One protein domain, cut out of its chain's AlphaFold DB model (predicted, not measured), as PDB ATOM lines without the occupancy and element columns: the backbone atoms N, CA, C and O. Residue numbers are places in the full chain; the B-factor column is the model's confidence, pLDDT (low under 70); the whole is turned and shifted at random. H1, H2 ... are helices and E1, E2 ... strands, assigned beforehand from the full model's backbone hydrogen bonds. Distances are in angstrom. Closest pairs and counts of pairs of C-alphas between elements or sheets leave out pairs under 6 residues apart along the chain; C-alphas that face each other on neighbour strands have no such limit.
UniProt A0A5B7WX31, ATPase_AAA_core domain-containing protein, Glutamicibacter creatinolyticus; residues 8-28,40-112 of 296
ATOM      1  N   LEU A   8     108.236 220.953 257.120       91.12
ATOM      2  CA  LEU A   8     107.673 221.646 255.972       91.12
ATOM      3  C   LEU A   8     106.704 222.707 256.495       91.12
ATOM      4  O   LEU A   8     105.645 222.388 257.033       91.12
ATOM      5  N   LYS A   9     107.075 223.973 256.307       92.31
ATOM      6  CA  LYS A   9     106.258 225.124 256.686       92.31
ATOM      7  C   LYS A   9     105.547 225.660 255.458       92.31
ATOM      8  O   LYS A   9     106.194 225.970 254.460       92.31
ATOM      9  N   LEU A  10     104.229 225.766 255.538       92.88
ATOM     10  CA  LEU A  10     103.389 226.307 254.475       92.88
ATOM     11  C   LEU A  10     102.497 227.385 255.065       92.88
ATOM     12  O   LEU A  10     102.020 227.258 256.189       92.88
ATOM     13  N   GLY A  11     102.236 228.435 254.302       92.94
ATOM     14  CA  GLY A  11     101.335 229.477 254.750       92.94
ATOM     15  C   GLY A  11     101.224 230.618 253.764       92.94
ATOM     16  O   GLY A  11     101.956 230.690 252.779       92.94
ATOM     17  N   PHE A  12     100.290 231.507 254.052       92.19
ATOM     18  CA  PHE A  12     100.121 232.766 253.352       92.19
ATOM     19  C   PHE A  12      99.559 233.807 254.317       92.19
ATOM     20  O   PHE A  12      98.979 233.482 255.358       92.19
ATOM     21  N   ALA A  13      99.711 235.070 253.945       91.50
ATOM     22  CA  ALA A  13      99.098 236.191 254.632       91.50
ATOM     23  C   ALA A  13      98.337 237.052 253.623       91.50
ATOM     24  O   ALA A  13      98.749 237.178 252.471       91.50
ATOM     25  N   SER A  14      97.233 237.640 254.069       89.25
ATOM     26  CA  SER A  14      96.458 238.626 253.317       89.25
ATOM     27  C   SER A  14      96.092 239.799 254.228       89.25
ATOM     28  O   SER A  14      96.436 239.809 255.410       89.25
ATOM     29  N   GLU A  15      95.392 240.797 253.695       88.62
ATOM     30  CA  GLU A  15      94.893 241.919 254.495       88.62
ATOM     31  C   GLU A  15      93.801 241.507 255.494       88.62
ATOM     32  O   GLU A  15      93.659 242.150 256.532       88.62
ATOM     33  N   GLU A  16      93.063 240.426 255.219       90.75
ATOM     34  CA  GLU A  16      91.966 239.970 256.079       90.75
ATOM     35  C   GLU A  16      92.414 238.873 257.046       90.75
ATOM     36  O   GLU A  16      92.307 239.022 258.267       90.75
ATOM     37  N   TYR A  17      92.956 237.783 256.503       92.44
ATOM     38  CA  TYR A  17      93.332 236.590 257.255       92.44
ATOM     39  C   TYR A  17      94.670 236.031 256.786       92.44
ATOM     40  O   TYR A  17      95.048 236.153 255.619       92.44
ATOM     41  N   GLY A  18      95.358 235.340 257.682       94.69
ATOM     42  CA  GLY A  18      96.500 234.511 257.336       94.69
ATOM     43  C   GLY A  18      96.389 233.115 257.926       94.69
ATOM     44  O   GLY A  18      95.669 232.881 258.903       94.69
ATOM     45  N   TYR A  19      97.099 232.193 257.290       96.69
ATOM     46  CA  TYR A  19      97.172 230.792 257.671       96.69
ATOM     47  C   TYR A  19      98.607 230.303 257.571       96.69
ATOM     48  O   TYR A  19      99.289 230.580 256.586       96.69
ATOM     49  N   ALA A  20      99.048 229.542 258.564       96.75
ATOM     50  CA  ALA A  20     100.335 228.870 258.544       96.75
ATOM     51  C   ALA A  20     100.225 227.510 259.221       96.75
ATOM     52  O   ALA A  20      99.516 227.350 260.215       96.75
ATOM     53  N   VAL A  21     100.972 226.552 258.692       96.12
ATOM     54  CA  VAL A  21     101.067 225.187 259.186       96.12
ATOM     55  C   VAL A  21     102.518 224.727 259.168       96.12
ATOM     56  O   VAL A  21     103.262 225.008 258.228       96.12
ATOM     57  N   ASP A  22     102.906 224.011 260.217       95.88
ATOM     58  CA  ASP A  22     104.178 223.304 260.326       95.88
ATOM     59  C   ASP A  22     103.907 221.796 260.354       95.88
ATOM     60  O   ASP A  22     103.281 221.277 261.286       95.88
ATOM     61  N   LEU A  23     104.361 221.110 259.309       94.62
ATOM     62  CA  LEU A  23     104.319 219.660 259.171       94.62
ATOM     63  C   LEU A  23     105.693 219.092 259.515       94.62
ATOM     64  O   LEU A  23     106.690 219.471 258.911       94.62
ATOM     65  N   GLY A  24     105.758 218.138 260.438       93.44
ATOM     66  CA  GLY A  24     107.009 217.485 260.828       93.44
ATOM     67  C   GLY A  24     106.839 215.986 261.022       93.44
ATOM     68  O   GLY A  24     105.733 215.465 260.936       93.44
ATOM     69  N   LEU A  25     107.929 215.279 261.318       91.81
ATOM     70  CA  LEU A  25     107.865 213.840 261.594       91.81
ATOM     71  C   LEU A  25     107.269 213.544 262.983       91.81
ATOM     72  O   LEU A  25     107.479 214.337 263.912       91.81
ATOM     73  N   PRO A  26     106.557 212.419 263.174       89.06
ATOM     74  CA  PRO A  26     106.083 211.982 264.482       89.06
ATOM     75  C   PRO A  26     107.257 211.808 265.447       89.06
ATOM     76  O   PRO A  26     108.372 211.483 265.036       89.06
ATOM     77  N   VAL A  27     107.021 212.035 266.739       84.00
ATOM     78  CA  VAL A  27     108.036 211.705 267.748       84.00
ATOM     79  C   VAL A  27     108.020 210.184 267.915       84.00
ATOM     80  O   VAL A  27     106.949 209.647 268.201       84.00
ATOM     81  N   PRO A  28     109.149 209.474 267.716       79.25
ATOM     82  CA  PRO A  28     109.186 208.030 267.894       79.25
ATOM     83  C   PRO A  28     108.800 207.673 269.326       79.25
ATOM     84  O   PRO A  28     109.426 208.151 270.272       79.25
ATOM     85  N   GLN A  40     107.200 207.888 259.477       87.94
ATOM     86  CA  GLN A  40     107.589 208.834 258.427       87.94
ATOM     87  C   GLN A  40     106.413 209.671 257.900       87.94
ATOM     88  O   GLN A  40     106.633 210.557 257.073       87.94
ATOM     89  N   ASP A  41     105.192 209.426 258.379       90.56
ATOM     90  CA  ASP A  41     104.009 210.153 257.931       90.56
ATOM     91  C   ASP A  41     104.023 211.563 258.534       90.56
ATOM     92  O   ASP A  41     104.161 211.707 259.752       90.56
ATOM     93  N   PRO A  42     103.904 212.625 257.722       91.81
ATOM     94  CA  PRO A  42     103.946 213.985 258.233       91.81
ATOM     95  C   PRO A  42     102.759 214.251 259.164       91.81
ATOM     96  O   PRO A  42     101.610 213.960 258.837       91.81
ATOM     97  N   VAL A  43     103.046 214.871 260.307       93.88
ATOM     98  CA  VAL A  43     102.057 215.288 261.302       93.88
ATOM     99  C   VAL A  43     102.066 216.798 261.500       93.88
ATOM    100  O   VAL A  43     103.106 217.454 261.423       93.88
ATOM    101  N   LEU A  44     100.895 217.346 261.809       94.88
ATOM    102  CA  LEU A  44     100.666 218.751 262.120       94.88
ATOM    103  C   LEU A  44     101.249 219.080 263.496       94.88
ATOM    104  O   LEU A  44     100.662 218.772 264.537       94.88
ATOM    105  N   LYS A  45     102.413 219.731 263.506       95.19
ATOM    106  CA  LYS A  45     103.072 220.197 264.733       95.19
ATOM    107  C   LYS A  45     102.425 221.465 265.266       95.19
ATOM    108  O   LYS A  45     102.214 221.594 266.474       95.19
ATOM    109  N   SER A  46     102.095 222.381 264.362       95.88
ATOM    110  CA  SER A  46     101.487 223.668 264.675       95.88
ATOM    111  C   SER A  46     100.608 224.132 263.522       95.88
ATOM    112  O   SER A  46     100.982 223.971 262.364       95.88
ATOM    113  N   GLU A  47      99.490 224.779 263.839       96.75
ATOM    114  CA  GLU A  47      98.699 225.554 262.878       96.75
ATOM    115  C   GLU A  47      98.286 226.877 263.510       96.75
ATOM    116  O   GLU A  47      97.964 226.933 264.698       96.75
ATOM    117  N   ALA A  48      98.264 227.943 262.721       97.44
ATOM    118  CA  ALA A  48      97.811 229.248 263.166       97.44
ATOM    119  C   ALA A  48      96.892 229.881 262.124       97.44
ATOM    120  O   ALA A  48      97.195 229.882 260.932       97.44
ATOM    121  N   VAL A  49      95.801 230.471 262.605       97.19
ATOM    122  CA  VAL A  49      94.943 231.392 261.856       97.19
ATOM    123  C   VAL A  49      94.990 232.731 262.569       97.19
ATOM    124  O   VAL A  49      94.845 232.789 263.793       97.19
ATOM    125  N   TRP A  50      95.200 233.816 261.837       96.44
ATOM    126  CA  TRP A  50      95.268 235.163 262.406       96.44
ATOM    127  C   TRP A  50      94.583 236.189 261.510       96.44
ATOM    128  O   TRP A  50      94.364 235.943 260.327       96.44
ATOM    129  N   PHE A  51      94.253 237.339 262.092       95.00
ATOM    130  CA  PHE A  51      93.717 238.488 261.368       95.00
ATOM    131  C   PHE A  51      94.840 239.375 260.825       95.00
ATOM    132  O   PHE A  51      95.810 239.676 261.530       95.00
ATOM    133  N   GLY A  52      94.674 239.859 259.601       91.75
ATOM    134  CA  GLY A  52      95.595 240.785 258.963       91.75
ATOM    135  C   GLY A  52      96.905 240.163 258.465       91.75
ATOM    136  O   GLY A  52      97.113 238.948 258.524       91.75
ATOM    137  N   PRO A  53      97.841 241.011 258.006       90.88
ATOM    138  CA  PRO A  53      98.995 240.563 257.230       90.88
ATOM    139  C   PRO A  53     100.115 239.939 258.067       90.88
ATOM    140  O   PRO A  53     101.051 239.374 257.510       90.88
ATOM    141  N   VAL A  54     100.066 240.044 259.401       92.19
ATOM    142  CA  VAL A  54     101.166 239.599 260.267       92.19
ATOM    143  C   VAL A  54     100.660 238.741 261.418       92.19
ATOM    144  O   VAL A  54      99.813 239.167 262.209       92.19
ATOM    145  N   LEU A  55     101.266 237.564 261.565       92.88
ATOM    146  CA  LEU A  55     101.067 236.683 262.707       92.88
ATOM    147  C   LEU A  55     101.722 237.279 263.960       92.88
ATOM    148  O   LEU A  55     102.944 237.403 264.050       92.88
ATOM    149  N   ARG A  56     100.905 237.652 264.947       92.50
ATOM    150  CA  ARG A  56     101.327 238.132 266.272       92.50
ATOM    151  C   ARG A  56     100.333 237.633 267.322       92.50
ATOM    152  O   ARG A  56      99.166 237.446 266.987       92.50
ATOM    153  N   PRO A  57     100.708 237.520 268.610       91.44
ATOM    154  CA  PRO A  57      99.774 237.084 269.653       91.44
ATOM    155  C   PRO A  57      98.471 237.896 269.694       91.44
ATOM    156  O   PRO A  57      97.396 237.352 269.929       91.44
ATOM    157  N   SER A  58      98.538 239.198 269.403       90.81
ATOM    158  CA  SER A  58      97.375 240.086 269.343       90.81
ATOM    159  C   SER A  58      96.506 239.908 268.097       90.81
ATOM    160  O   SER A  58      95.401 240.434 268.090       90.81
ATOM    161  N   THR A  59      96.938 239.162 267.080       93.56
ATOM    162  CA  THR A  59      96.173 238.891 265.849       93.56
ATOM    163  C   THR A  59      95.769 237.421 265.691       93.56
ATOM    164  O   THR A  59      94.821 237.139 264.968       93.56
ATOM    165  N   THR A  60      96.422 236.482 266.385       96.44
ATOM    166  CA  THR A  60      96.115 235.040 266.336       96.44
ATOM    167  C   THR A  60      94.701 234.705 266.810       96.44
ATOM    168  O   THR A  60      94.404 234.816 268.000       96.44
ATOM    169  N   SER A  61      93.841 234.244 265.909       95.94
ATOM    170  CA  SER A  61      92.479 233.820 266.239       95.94
ATOM    171  C   SER A  61      92.408 232.364 266.687       95.94
ATOM    172  O   SER A  61      91.785 232.051 267.698       95.94
ATOM    173  N   VAL A  62      93.111 231.482 265.979       97.38
ATOM    174  CA  VAL A  62      93.200 230.058 266.312       97.38
ATOM    175  C   VAL A  62      94.664 229.659 266.337       97.38
ATOM    176  O   VAL A  62      95.421 230.012 265.433       97.38
ATOM    177  N   LEU A  63      95.057 228.921 267.370       97.50
ATOM    178  CA  LEU A  63      96.378 228.322 267.488       97.50
ATOM    179  C   LEU A  63      96.222 226.853 267.859       97.50
ATOM    180  O   LEU A  63      95.610 226.520 268.873       97.50
ATOM    181  N   ARG A  64      96.810 225.978 267.057       96.19
ATOM    182  CA  ARG A  64      96.958 224.560 267.352       96.19
ATOM    183  C   ARG A  64      98.421 224.268 267.655       96.19
ATOM    184  O   ARG A  64      99.288 224.654 266.880       96.19
ATOM    185  N   GLN A  65      98.685 223.545 268.740       95.44
ATOM    186  CA  GLN A  65     100.009 223.021 269.088       95.44
ATOM    187  C   GLN A  65      99.886 221.542 269.456       95.44
ATOM    188  O   GLN A  65      99.257 221.191 270.458       95.44
ATOM    189  N   GLY A  66     100.450 220.658 268.629       92.75
ATOM    190  CA  GLY A  66     100.174 219.223 268.724       92.75
ATOM    191  C   GLY A  66      98.668 218.969 268.640       92.75
ATOM    192  O   GLY A  66      98.026 219.426 267.700       92.75
ATOM    193  N   ALA A  67      98.089 218.285 269.629       94.06
ATOM    194  CA  ALA A  67      96.646 218.037 269.696       94.06
ATOM    195  C   ALA A  67      95.824 219.189 270.309       94.06
ATOM    196  O   ALA A  67      94.600 219.200 270.178       94.06
ATOM    197  N   LEU A  68      96.458 220.129 271.016       96.50
ATOM    198  CA  LEU A  68      95.772 221.207 271.731       96.50
ATOM    199  C   LEU A  68      95.336 222.303 270.757       96.50
ATOM    200  O   LEU A  68      96.158 222.815 270.002       96.50
ATOM    201  N   VAL A  69      94.066 222.707 270.832       97.25
ATOM    202  CA  VAL A  69      93.519 223.831 270.061       97.25
ATOM    203  C   VAL A  69      93.086 224.945 271.003       97.25
ATOM    204  O   VAL A  69      92.251 224.743 271.890       97.25
ATOM    205  N   GLN A  70      93.605 226.141 270.764       97.12
ATOM    206  CA  GLN A  70      93.213 227.368 271.436       97.12
ATOM    207  C   GLN A  70      92.490 228.289 270.457       97.12
ATOM    208  O   GLN A  70      92.916 228.450 269.314       97.12
ATOM    209  N   ILE A  71      91.401 228.897 270.918       96.81
ATOM    210  CA  ILE A  71      90.590 229.836 270.138       96.81
ATOM    211  C   ILE A  71      90.516 231.151 270.905       96.81
ATOM    212  O   ILE A  71      90.528 231.180 272.137       96.81
ATOM    213  N   ARG A  72      90.490 232.259 270.174       94.88
ATOM    214  CA  ARG A  72      90.405 233.600 270.733       94.88
ATOM    215  C   ARG A  72      89.058 233.828 271.418       94.88
ATOM    216  O   ARG A  72      88.015 233.826 270.775       94.88
ATOM    217  N   GLY A  73      89.116 234.071 272.726       90.00
ATOM    218  CA  GLY A  73      88.020 234.637 273.507       90.00
ATOM    219  C   GLY A  73      87.996 236.167 273.411       90.00
ATOM    220  O   GLY A  73      88.480 236.761 272.450       90.00
ATOM    221  N   GLN A  74      87.476 236.840 274.438       84.25
ATOM    222  CA  GLN A  74      87.328 238.304 274.419       84.25
ATOM    223  C   GLN A  74      88.663 239.069 274.452       84.25
ATOM    224  O   GLN A  74      88.755 240.158 273.893       84.25
ATOM    225  N   ALA A  75      89.685 238.522 275.116       84.50
ATOM    226  CA  ALA A  75      90.952 239.230 275.345       84.50
ATOM    227  C   ALA A  75      92.208 238.417 274.998       84.50
ATOM    228  O   ALA A  75      93.274 238.994 274.791       84.50
ATOM    229  N   ARG A  76      92.115 237.083 274.961       92.25
ATOM    230  CA  ARG A  76      93.257 236.185 274.743       92.25
ATOM    231  C   ARG A  76      92.821 234.870 274.109       92.25
ATOM    232  O   ARG A  76      91.631 234.577 274.035       92.25
ATOM    233  N   LEU A  77      93.801 234.080 273.685       95.31
ATOM    234  CA  LEU A  77      93.592 232.679 273.336       95.31
ATOM    235  C   LEU A  77      93.241 231.876 274.594       95.31
ATOM    236  O   LEU A  77      93.909 231.990 275.624       95.31
ATOM    237  N   GLU A  78      92.198 231.063 274.493       95.75
ATOM    238  CA  GLU A  78      91.700 230.188 275.551       95.75
ATOM    239  C   GLU A  78      91.681 228.743 275.041       95.75
ATOM    240  O   GLU A  78      91.524 228.507 273.842       95.75
ATOM    241  N   ASP A  79      91.880 227.765 275.931       95.19
ATOM    242  CA  ASP A  79      91.735 226.352 275.557       95.19
ATOM    243  C   ASP A  79      90.288 226.104 275.115       95.19
ATOM    244  O   ASP A  79      89.345 226.313 275.876       95.19
ATOM    245  N   SER A  80      90.118 225.658 273.871       93.44
ATOM    246  CA  SER A  80      88.799 225.403 273.285       93.44
ATOM    247  C   SER A  80      88.143 224.112 273.795       93.44
ATOM    248  O   SER A  80      87.009 223.793 273.414       93.44
ATOM    249  N   GLY A  81      88.879 223.323 274.585       93.50
ATOM    250  CA  GLY A  81      88.518 221.973 275.011       93.50
ATOM    251  C   GLY A  81      88.638 220.928 273.900       93.50
ATOM    252  O   GLY A  81      88.467 219.740 274.162       93.50
ATOM    253  N   LEU A  82      88.942 221.340 272.663       92.31
ATOM    254  CA  LEU A  82      89.143 220.424 271.548       92.31
ATOM    255  C   LEU A  82      90.526 219.787 271.635       92.31
ATOM    256  O   LEU A  82      91.525 220.435 271.969       92.31
ATOM    257  N   ARG A  83      90.566 218.499 271.311       95.44
ATOM    258  CA  ARG A  83      91.790 217.739 271.092       95.44
ATOM    259  C   ARG A  83      91.671 217.090 269.729       95.44
ATOM    260  O   ARG A  83      90.747 216.315 269.506       95.44
ATOM    261  N   LEU A  84      92.562 217.460 268.823       94.50
ATOM    262  CA  LEU A  84      92.532 216.981 267.451       94.50
ATOM    263  C   LEU A  84      93.666 215.976 267.218       94.50
ATOM    264  O   LEU A  84      94.783 216.218 267.685       94.50
ATOM    265  N   PRO A  85      93.428 214.884 266.472       93.38
ATOM    266  CA  PRO A  85      94.499 213.999 266.028       93.38
ATOM    267  C   PRO A  85      95.583 214.769 265.269       93.38
ATOM    268  O   PRO A  85      95.308 215.809 264.664       93.38
ATOM    269  N   GLU A  86      96.821 214.274 265.292       91.06
ATOM    270  CA  GLU A  86      97.984 214.954 264.700       91.06
ATOM    271  C   GLU A  86      97.926 215.096 263.167       91.06
ATOM    272  O   GLU A  86      98.718 215.828 262.590       91.06
ATOM    273  N   TRP A  87      96.976 214.444 262.499       90.38
ATOM    274  CA  TRP A  87      96.779 214.481 261.045       90.38
ATOM    275  C   TRP A  87      95.524 215.254 260.601       90.38
ATOM    276  O   TRP A  87      95.249 215.331 259.408       90.38
ATOM    277  N   GLU A  88      94.744 215.825 261.527       93.62
ATOM    278  CA  GLU A  88      93.543 216.610 261.190       93.62
ATOM    279  C   GLU A  88      93.782 218.113 261.324       93.62
ATOM    280  O   GLU A  88      94.259 218.569 262.352       93.62
ATOM    281  N   SER A  89      93.398 218.919 260.337       94.94
ATOM    282  CA  SER A  89      93.594 220.373 260.399       94.94
ATOM    283  C   SER A  89      92.470 221.085 261.159       94.94
ATOM    284  O   SER A  89      91.297 220.706 261.076       94.94
ATOM    285  N   VAL A  90      92.780 222.211 261.812       95.25
ATOM    286  CA  VAL A  90      91.752 223.152 262.294       95.25
ATOM    287  C   VAL A  90      90.852 223.623 261.153       95.25
ATOM    288  O   VAL A  90      89.661 223.862 261.368       95.25
ATOM    289  N   LEU A  91      91.392 223.682 259.929       94.31
ATOM    290  CA  LEU A  91      90.651 224.063 258.739       94.31
ATOM    291  C   LEU A  91      89.544 223.085 258.394       94.31
ATOM    292  O   LEU A  91      88.588 223.546 257.798       94.31
ATOM    293  N   SER A  92      89.625 221.796 258.728       89.56
ATOM    294  CA  SER A  92      88.567 220.814 258.437       89.56
ATOM    295  C   SER A  92      87.605 220.614 259.602       89.56
ATOM    296  O   SER A  92      86.425 220.355 259.374       89.56
ATOM    297  N   THR A  93      88.102 220.751 260.833       89.69
ATOM    298  CA  THR A  93      87.409 220.223 262.014       89.69
ATOM    299  C   THR A  93      86.720 221.296 262.860       89.69
ATOM    300  O   THR A  93      85.757 220.988 263.555       89.69
ATOM    301  N   ILE A  94      87.164 222.559 262.813       90.50
ATOM    302  CA  ILE A  94      86.503 223.630 263.575       90.50
ATOM    303  C   ILE A  94      85.243 224.111 262.845       90.50
ATOM    304  O   ILE A  94      85.271 224.419 261.650       90.50
ATOM    305  N   ASP A  95      84.145 224.202 263.597       87.62
ATOM    306  CA  ASP A  95      82.869 224.738 263.132       87.62
ATOM    307  C   ASP A  95      82.838 226.272 263.135       87.62
ATOM    308  O   ASP A  95      83.411 226.937 264.006       87.62
ATOM    309  N   ALA A  96      82.047 226.838 262.219       89.12
ATOM    310  CA  ALA A  96      81.866 228.282 262.080       89.12
ATOM    311  C   ALA A  96      81.320 228.966 263.348       89.12
ATOM    312  O   ALA A  96      81.559 230.150 263.549       89.12
ATOM    313  N   SER A  97      80.606 228.241 264.219       90.25
ATOM    314  CA  SER A  97      80.089 228.784 265.484       90.25
ATOM    315  C   SER A  97      81.184 229.088 266.510       90.25
ATOM    316  O   SER A  97      80.977 229.923 267.386       90.25
ATOM    317  N   ARG A  98      82.335 228.411 266.412       90.81
ATOM    318  CA  ARG A  98      83.489 228.610 267.300       90.81
ATOM    319  C   ARG A  98      84.501 229.588 266.712       90.81
ATOM    320  O   ARG A  98      85.085 230.355 267.464       90.81
ATOM    321  N   ALA A  99      84.706 229.531 265.397       92.75
ATOM    322  CA  ALA A  99      85.664 230.368 264.680       92.75
ATOM    323  C   ALA A  99      85.155 230.668 263.253       92.75
ATOM    324  O   ALA A  99      85.462 229.925 262.310       92.75
ATOM    325  N   PRO A 100      84.338 231.721 263.063       92.81
ATOM    326  CA  PRO A 100      83.797 232.090 261.753       92.81
ATOM    327  C   PRO A 100      84.877 232.333 260.689       92.81
ATOM    328  O   PRO A 100      84.695 231.979 259.523       92.81
ATOM    329  N   GLU A 101      86.013 232.901 261.086       93.25
ATOM    330  CA  GLU A 101      87.169 233.175 260.234       93.25
ATOM    331  C   GLU A 101      87.785 231.901 259.651       93.25
ATOM    332  O   GLU A 101      88.187 231.897 258.490       93.25
ATOM    333  N   VAL A 102      87.780 230.784 260.390       94.62
ATOM    334  CA  VAL A 102      88.252 229.487 259.877       94.62
ATOM    335  C   VAL A 102      87.342 228.998 258.752       94.62
ATOM    336  O   VAL A 102      87.816 228.463 257.750       94.62
ATOM    337  N   SER A 103      86.030 229.209 258.881       92.94
ATOM    338  CA  SER A 103      85.077 228.847 257.832       92.94
ATOM    339  C   SER A 103      85.224 229.733 256.593       92.94
ATOM    340  O   SER A 103      85.157 229.210 255.481       92.94
ATOM    341  N   GLN A 104      85.448 231.041 256.759       91.69
ATOM    342  CA  GLN A 104      85.715 231.964 255.646       91.69
ATOM    343  C   GLN A 104      87.011 231.597 254.918       91.69
ATOM    344  O   GLN A 104      87.022 231.456 253.696       91.69
ATOM    345  N   LEU A 105      88.073 231.338 255.680       93.25
ATOM    346  CA  LEU A 105      89.360 230.871 255.182       93.25
ATOM    347  C   LEU A 105      89.222 229.554 254.404       93.25
ATOM    348  O   LEU A 105      89.751 229.439 253.301       93.25
ATOM    349  N   ARG A 106      88.447 228.587 254.921       92.75
ATOM    350  CA  ARG A 106      88.138 227.330 254.221       92.75
ATOM    351  C   ARG A 106      87.453 227.588 252.880       92.75
ATOM    352  O   ARG A 106      87.877 227.019 251.880       92.75
ATOM    353  N   VAL A 107      86.420 228.432 252.845       91.75
ATOM    354  CA  VAL A 107      85.690 228.764 251.606       91.75
ATOM    355  C   VAL A 107      86.612 229.439 250.591       91.75
ATOM    356  O   VAL A 107      86.598 229.066 249.419       91.75
ATOM    357  N   MET A 108      87.445 230.383 251.033       92.12
ATOM    358  CA  MET A 108      88.424 231.054 250.179       92.12
ATOM    359  C   MET A 108      89.439 230.061 249.597       92.12
ATOM    360  O   MET A 108      89.619 230.027 248.381       92.12
ATOM    361  N   LEU A 109      90.045 229.216 250.437       92.75
ATOM    362  CA  LEU A 109      91.013 228.193 250.020       92.75
ATOM    363  C   LEU A 109      90.399 227.169 249.061       92.75
ATOM    364  O   LEU A 109      90.995 226.820 248.048       92.75
ATOM    365  N   GLN A 110      89.168 226.729 249.328       92.25
ATOM    366  CA  GLN A 110      88.410 225.863 248.421       92.25
ATOM    367  C   GLN A 110      88.008 226.566 247.120       92.25
ATOM    368  O   GLN A 110      87.618 225.899 246.158       92.25
ATOM    369  N   GLY A 111      88.077 227.894 247.076       93.19
ATOM    370  CA  GLY A 111      87.887 228.703 245.880       93.19
ATOM    371  C   GLY A 111      89.115 228.748 244.970       93.19
ATOM    372  O   GLY A 111      88.947 229.036 243.790       93.19
ATOM    373  N   TRP A 112      90.316 228.437 245.467       94.75
ATOM    374  CA  TRP A 112      91.555 228.491 244.683       94.75
ATOM    375  C   TRP A 112      91.543 227.483 243.536       94.75
ATOM    376  O   TRP A 112      91.138 226.329 243.704       94.75
TER     377      TRP A 112
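Overview. This is residues 8 to 28 and 40 to 112 of the 296 residues of the protein "ATPase_AAA_core domain-containing protein" of Glutamicibacter creatinolyticus (UniProt A0A5B7WX31). The model is one twisted wall of six strands side by side in chain order, E1 to E6, with helix H2 crossing one face over E2 and E3. Short helix H1 touches H2 and only grazes the sheet. The printed part has 94 residues, with six named strands followed by two named helices; the sheet, E1 E2 E3 E4 E5 E6, is antiparallel and the class is mixed, helices and strands. It is compact, with a radius of gyration of the C-alphas of 12.8 A and spans of 37 by 31 by 23 A.

Along the chain. Find C-alpha 8 at (107.673, 221.646, 255.972); from there E1, residues 8 to 13, runs 16.9 A. Next come E2, residues 17 to 24, 23.8 A, and E3, residues 43 to 51, 24.7 A. Then read E4, residues 60 to 65, E5, residues 68 to 72, and E6, residues 77 to 83. H1 is residues 90 to 93; H2, residues 100 to 111, runs 16.7 A to C-alpha 111 at (87.887, 228.703, 245.880).

Arrangement. E1 and E6 are the edge strands. Look for N 10 and O 21, 3.0 A, in the hairpin E1 and E2, and N 20 and O 48, 3.0 A, between E2 and E3. E3 E4 E5 E6 form a meander, each strand the antiparallel neighbour of the one before: find N 49 and O 62, 2.9 A; N 63 and O 70, 2.9 A; N 78 and O 71, 2.9 A. H2 is on the sheet at a height of 10.0 A, over E2 and only just over E3, with 3 C-alphas falling on it; it runs across the strands, at 73 degrees to E2 on the local plane. The closest C-alphas of E3 and H2, Val 49 and Val 102, are 7.2 A apart. H2 touches H1 with residues 102 to 106 alone, closest at the C-alphas of Leu 91 and Val 102, 6.0 A. Every O i to N i+4 pair in H2 is within hydrogen-bond range; H1 is too short for one.

Size, cuts and confidence. The C-alphas farthest apart, Gln 40 and Gln 74, are 39.2 A apart. Residues 29 to 39 are cut out, and C-alphas 28 and 40 stand 9.6 A apart across the cut. Of the links printed whole, none is long. No printed residue has a pLDDT under 70.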